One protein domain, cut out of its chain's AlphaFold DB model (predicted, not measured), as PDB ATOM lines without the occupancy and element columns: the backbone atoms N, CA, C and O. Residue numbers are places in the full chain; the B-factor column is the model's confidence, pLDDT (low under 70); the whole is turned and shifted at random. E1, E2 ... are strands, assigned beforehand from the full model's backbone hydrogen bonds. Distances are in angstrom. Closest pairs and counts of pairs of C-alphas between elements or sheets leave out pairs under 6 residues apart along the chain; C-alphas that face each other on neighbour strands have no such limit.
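This is residues 72 to 117 of the 213 residues of the protein "DUF4343 domain-containing protein" of Neisseriaceae bacterium (UniProt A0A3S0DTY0). A single small, strongly twisted sheet of four strands makes up this domain, with E4 and E2 side by side in its middle and E1 and E3 at its edges. The E2 and E3 hairpin has a wide loop, residues 90 to 99, at one end, and the links from E1 and to E4 join it at the other. The printed part has 46 residues, with no named helix and with E1, E2, E3 and E4 in that order along the chain; across the sheet the order is E1, E4, E2, E3, all antiparallel. The class is all strand, although under half of the residues, 19 of 46, are in named elements. The whole is compact, with a radius of gyration of the C-alphas of 9.5 A and spans of 24 by 22 by 16 A.

E1, residues 74 to 78, is an edge strand and the antiparallel neighbour of E4, residues 111 to 116, at 140 degrees between directions. N 74 and O 115 are within hydrogen-bond range at 2.8 A. E4 is also antiparallel to E2, residues 85 to 89, at 138 degrees, with N 114 and O 88 at 2.8 A. E2 forms a hairpin with the other edge strand, E3, residues 100 to 102, at 124 degrees, with N 102 and O 85 at 2.8 A. E1 and E3 are apart.

E1 begins at C-alpha 74 (31.315, 5.874, -42.761) and is 11.0 A long. E2 measures 12.5 A and E3 6.3 A. E4, 15.4 A long, ends at C-alpha 116 (26.353, 8.375, -45.542).

The C-alphas farthest apart, of Glu 82 and Trp 93, are 25.3 A apart. The printed part has no cut, and its three links between strands are short. Mean pLDDT of the printed part is 89.5; residues 95 to 98 are under 70.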
ATOM      1  N   GLU A  72      29.861   6.737 -50.089       95.12
ATOM      2  CA  GLU A  72      30.797   6.521 -48.995       95.12
ATOM      3  C   GLU A  72      30.013   6.251 -47.710       95.12
ATOM      4  O   GLU A  72      29.236   7.092 -47.249       95.12
ATOM      5  N   ILE A  73      30.196   5.052 -47.160       95.31
ATOM      6  CA  ILE A  73      29.592   4.633 -45.900       95.31
ATOM      7  C   ILE A  73      30.663   4.738 -44.829       95.31
ATOM      8  O   ILE A  73      31.694   4.072 -44.891       95.31
ATOM      9  N   ASN A  74      30.411   5.603 -43.859       95.25
ATOM     10  CA  ASN A  74      31.315   5.874 -42.761       95.25
ATOM     11  C   ASN A  74      30.788   5.234 -41.480       95.25
ATOM     12  O   ASN A  74      29.580   5.091 -41.294       95.25
ATOM     13  N   TYR A  75      31.706   4.900 -40.579       94.25
ATOM     14  CA  TYR A  75      31.409   4.464 -39.219       94.25
ATOM     15  C   TYR A  75      32.043   5.446 -38.237       94.25
ATOM     16  O   TYR A  75      33.218   5.794 -38.368       94.25
ATOM     17  N   GLY A  76      31.283   5.907 -37.249       94.75
ATOM     18  CA  GLY A  76      31.826   6.818 -36.250       94.75
ATOM     19  C   GLY A  76      30.834   7.220 -35.175       94.75
ATOM     20  O   GLY A  76      29.625   7.042 -35.310       94.75
ATOM     21  N   TYR A  77      31.375   7.772 -34.093       95.50
ATOM     22  CA  TYR A  77      30.587   8.343 -33.014       95.50
ATOM     23  C   TYR A  77      30.128   9.755 -33.393       95.50
ATOM     24  O   TYR A  77      30.955  10.599 -33.748       95.50
ATOM     25  N   LEU A  78      28.820  10.003 -33.329       95.31
ATOM     26  CA  LEU A  78      28.210  11.283 -33.688       95.31
ATOM     27  C   LEU A  78      27.354  11.806 -32.535       95.31
ATOM     28  O   LEU A  78      26.514  11.087 -32.004       95.31
ATOM     29  N   GLU A  79      27.525  13.086 -32.206       95.44
ATOM     30  CA  GLU A  79      26.685  13.805 -31.231       95.44
ATOM     31  C   GLU A  79      25.822  14.890 -31.888       95.44
ATOM     32  O   GLU A  79      24.846  15.360 -31.310       95.44
ATOM     33  N   LYS A  80      26.195  15.307 -33.102       94.44
ATOM     34  CA  LYS A  80      25.518  16.329 -33.901       94.44
ATOM     35  C   LYS A  80      25.757  16.087 -35.389       94.44
ATOM     36  O   LYS A  80      26.724  15.428 -35.766       94.44
ATOM     37  N   ILE A  81      24.917  16.694 -36.220       93.75
ATOM     38  CA  ILE A  81      25.024  16.672 -37.682       93.75
ATOM     39  C   ILE A  81      24.992  18.093 -38.247       93.75
ATOM     40  O   ILE A  81      24.181  18.926 -37.841       93.75
ATOM     41  N   GLU A  82      25.897  18.368 -39.184       94.12
ATOM     42  CA  GLU A  82      26.088  19.702 -39.781       94.12
ATOM     43  C   GLU A  82      25.555  19.792 -41.219       94.12
ATOM     44  O   GLU A  82      25.367  20.881 -41.757       94.12
ATOM     45  N   LYS A  83      25.275  18.640 -41.831       95.12
ATOM     46  CA  LYS A  83      24.697  18.470 -43.168       95.12
ATOM     47  C   LYS A  83      23.657  17.338 -43.131       95.12
ATOM     48  O   LYS A  83      23.686  16.557 -42.177       95.12
ATOM     49  N   PRO A  84      22.752  17.241 -44.123       96.44
ATOM     50  CA  PRO A  84      21.855  16.099 -44.225       96.44
ATOM     51  C   PRO A  84      22.637  14.783 -44.302       96.44
ATOM     52  O   PRO A  84      23.553  14.668 -45.112       96.44
ATOM     53  N   LEU A  85      22.288  13.800 -43.472       96.19
ATOM     54  CA  LEU A  85      22.928  12.480 -43.456       96.19
ATOM     55  C   LEU A  85      21.885  11.387 -43.263       96.19
ATOM     56  O   LEU A  85      20.992  11.522 -42.428       96.19
ATOM     57  N   PHE A  86      22.029  10.281 -43.990       94.44
ATOM     58  CA  PHE A  86      21.387   9.032 -43.595       94.44
ATOM     59  C   PHE A  86      22.133   8.466 -42.387       94.44
ATOM     60  O   PHE A  86      23.353   8.319 -42.447       94.44
ATOM     61  N   LEU A  87      21.412   8.157 -41.306       94.06
ATOM     62  CA  LEU A  87      21.973   7.590 -40.080       94.06
ATOM     63  C   LEU A  87      21.323   6.243 -39.758       94.06
ATOM     64  O   LEU A  87      20.095   6.139 -39.695       94.06
ATOM     65  N   LYS A  88      22.156   5.247 -39.450       91.81
ATOM     66  CA  LYS A  88      21.750   3.961 -38.880       91.81
ATOM     67  C   LYS A  88      22.610   3.649 -37.663       91.81
ATOM     68  O   LYS A  88      23.836   3.706 -37.739       91.81
ATOM     69  N   LYS A  89      21.983   3.347 -36.525       91.44
ATOM     70  CA  LYS A  89      22.724   2.978 -35.311       91.44
ATOM     71  C   LYS A  89      23.517   1.699 -35.549       91.44
ATOM     72  O   LYS A  89      23.000   0.753 -36.133       91.44
ATOM     73  N   ALA A  90      24.762   1.668 -35.088       90.56
ATOM     74  CA  ALA A  90      25.652   0.536 -35.335       90.56
ATOM     75  C   ALA A  90      25.485  -0.619 -34.332       90.56
ATOM     76  O   ALA A  90      26.006  -1.705 -34.555       90.56
ATOM     77  N   ASN A  91      24.781  -0.392 -33.221       86.56
ATOM     78  CA  ASN A  91      24.706  -1.301 -32.074       86.56
ATOM     79  C   ASN A  91      23.350  -2.009 -31.909       86.56
ATOM     80  O   ASN A  91      23.168  -2.735 -30.933       86.56
ATOM     81  N   CYS A  92      22.403  -1.819 -32.829       85.50
ATOM     82  CA  CYS A  92      21.113  -2.502 -32.785       85.50
ATOM     83  C   CYS A  92      20.538  -2.742 -34.185       85.50
ATOM     84  O   CYS A  92      20.632  -1.892 -35.068       85.50
ATOM     85  N   TRP A  93      19.910  -3.905 -34.379       84.31
ATOM     86  CA  TRP A  93      19.223  -4.251 -35.632       84.31
ATOM     87  C   TRP A  93      17.954  -3.438 -35.845       84.31
ATOM     88  O   TRP A  93      17.649  -3.007 -36.955       84.31
ATOM     89  N   LYS A  94      17.209  -3.245 -34.755       73.38
ATOM     90  CA  LYS A  94      15.999  -2.445 -34.713       73.38
ATOM     91  C   LYS A  94      16.236  -1.326 -33.720       73.38
ATOM     92  O   LYS A  94      16.486  -1.574 -32.544       73.38
ATOM     93  N   SER A  95      16.185  -0.099 -34.199       57.16
ATOM     94  CA  SER A  95      16.286   1.068 -33.344       57.16
ATOM     95  C   SER A  95      14.910   1.712 -33.197       57.16
ATOM     96  O   SER A  95      14.207   1.909 -34.184       57.16
ATOM     97  N   ASP A  96      14.547   2.106 -31.973       51.16
ATOM     98  CA  ASP A  96      13.455   3.072 -31.732       51.16
ATOM     99  C   ASP A  96      13.766   4.445 -32.371       51.16
ATOM    100  O   ASP A  96      12.906   5.308 -32.519       51.16
ATOM    101  N   PHE A  97      15.028   4.641 -32.757       56.97
ATOM    102  CA  PHE A  97      15.491   5.665 -33.680       56.97
ATOM    103  C   PHE A  97      15.207   5.200 -35.112       56.97
ATOM    104  O   PHE A  97      15.721   4.173 -35.538       56.97
ATOM    105  N   GLU A  98      14.401   5.915 -35.881       66.12
ATOM    106  CA  GLU A  98      14.171   5.538 -37.277       66.12
ATOM    107  C   GLU A  98      15.483   5.675 -38.059       66.12
ATOM    108  O   GLU A  98      16.058   6.758 -38.106       66.12
ATOM    109  N   SER A  99      15.974   4.589 -38.664       85.50
ATOM    110  CA  SER A  99      17.050   4.706 -39.655       85.50
ATOM    111  C   SER A  99      16.517   5.560 -40.803       85.50
ATOM    112  O   SER A  99      15.601   5.141 -41.511       85.50
ATOM    113  N   LYS A 100      17.010   6.793 -40.929       90.12
ATOM    114  CA  LYS A 100      16.482   7.781 -41.874       90.12
ATOM    115  C   LYS A 100      17.492   8.875 -42.173       90.12
ATOM    116  O   LYS A 100      18.581   8.925 -41.602       90.12
ATOM    117  N   VAL A 101      17.098   9.762 -43.078       92.69
ATOM    118  CA  VAL A 101      17.803  11.013 -43.337       92.69
ATOM    119  C   VAL A 101      17.458  12.021 -42.247       92.69
ATOM    120  O   VAL A 101      16.286  12.316 -42.024       92.69
ATOM    121  N   TYR A 102      18.487  12.556 -41.601       94.50
ATOM    122  CA  TYR A 102      18.390  13.644 -40.638       94.50
ATOM    123  C   TYR A 102      18.944  14.925 -41.254       94.50
ATOM    124  O   TYR A 102      20.004  14.897 -41.880       94.50
ATOM    125  N   ASN A 103      18.254  16.047 -41.068       94.94
ATOM    126  CA  ASN A 103      18.698  17.364 -41.521       94.94
ATOM    127  C   ASN A 103      19.636  18.038 -40.504       94.94
ATOM    128  O   ASN A 103      19.636  17.682 -39.324       94.94
ATOM    129  N   PRO A 104      20.407  19.060 -40.919       93.88
ATOM    130  CA  PRO A 104      21.263  19.814 -40.011       93.88
ATOM    131  C   PRO A 104      20.498  20.314 -38.786       93.88
ATOM    132  O   PRO A 104      19.412  20.882 -38.918       93.88
ATOM    133  N   ASN A 105      21.111  20.181 -37.610       89.19
ATOM    134  CA  ASN A 105      20.552  20.595 -36.316       89.19
ATOM    135  C   ASN A 105      19.339  19.789 -35.818       89.19
ATOM    136  O   ASN A 105      18.769  20.153 -34.787       89.19
ATOM    137  N   GLU A 106      18.939  18.703 -36.488       92.69
ATOM    138  CA  GLU A 106      18.041  17.737 -35.854       92.69
ATOM    139  C   GLU A 106      18.745  17.061 -34.670       92.69
ATOM    140  O   GLU A 106      19.937  16.749 -34.717       92.69
ATOM    141  N   ASN A 107      17.998  16.840 -33.586       90.81
ATOM    142  CA  ASN A 107      18.533  16.183 -32.401       90.81
ATOM    143  C   ASN A 107      18.756  14.697 -32.688       90.81
ATOM    144  O   ASN A 107      17.807  13.964 -32.972       90.81
ATOM    145  N   ILE A 108      19.999  14.251 -32.535       91.56
ATOM    146  CA  ILE A 108      20.368  12.835 -32.560       91.56
ATOM    147  C   ILE A 108      20.789  12.388 -31.162       91.56
ATOM    148  O   ILE A 108      21.253  13.188 -30.350       91.56
ATOM    149  N   THR A 109      20.622  11.105 -30.856       91.56
ATOM    150  CA  THR A 109      21.197  10.533 -29.632       91.56
ATOM    151  C   THR A 109      22.702  10.343 -29.835       91.56
ATOM    152  O   THR A 109      23.066   9.705 -30.819       91.56
ATOM    153  N   PRO A 110      23.583  10.825 -28.947       93.00
ATOM    154  CA  PRO A 110      25.011  10.517 -29.031       93.00
ATOM    155  C   PRO A 110      25.272   9.002 -29.010       93.00
ATOM    156  O   PRO A 110      24.895   8.334 -28.048       93.00
ATOM    157  N   ASP A 111      25.845   8.451 -30.084       93.50
ATOM    158  CA  ASP A 111      26.120   7.009 -30.237       93.50
ATOM    159  C   ASP A 111      27.058   6.741 -31.433       93.50
ATOM    160  O   ASP A 111      27.442   7.665 -32.157       93.50
ATOM    161  N   PHE A 112      27.417   5.475 -31.660       92.69
ATOM    162  CA  PHE A 112      28.058   5.010 -32.889       92.69
ATOM    163  C   PHE A 112      27.031   4.760 -33.996       92.69
ATOM    164  O   PHE A 112      26.044   4.035 -33.824       92.69
ATOM    165  N   TYR A 113      27.311   5.323 -35.167       93.69
ATOM    166  CA  TYR A 113      26.465   5.242 -36.348       93.69
ATOM    167  C   TYR A 113      27.250   4.746 -37.554       93.69
ATOM    168  O   TYR A 113      28.415   5.102 -37.742       93.69
ATOM    169  N   TYR A 114      26.555   4.006 -38.412       94.31
ATOM    170  CA  TYR A 114      26.834   4.026 -39.837       94.31
ATOM    171  C   TYR A 114      26.136   5.239 -40.453       94.31
ATOM    172  O   TYR A 114      24.962   5.499 -40.167       94.31
ATOM    173  N   TYR A 115      26.850   5.987 -41.288       95.19
ATOM    174  CA  TYR A 115      26.306   7.177 -41.927       95.19
ATOM    175  C   TYR A 115      26.838   7.397 -43.337       95.19
ATOM    176  O   TYR A 115      27.977   7.059 -43.664       95.19
ATOM    177  N   SER A 116      26.004   8.002 -44.175       96.12
ATOM    178  CA  SER A 116      26.353   8.375 -45.542       96.12
ATOM    179  C   SER A 116      25.599   9.630 -45.970       96.12
ATOM    180  O   SER A 116      24.638  10.052 -45.320       96.12
ATOM    181  N   GLU A 117      25.990  10.191 -47.113       95.19
ATOM    182  CA  GLU A 117      25.102  11.095 -47.845       95.19
ATOM    183  C   GLU A 117      23.760  10.391 -48.132       95.19
ATOM    184  O   GLU A 117      23.744   9.165 -48.336       95.19
TER     185      GLU A 117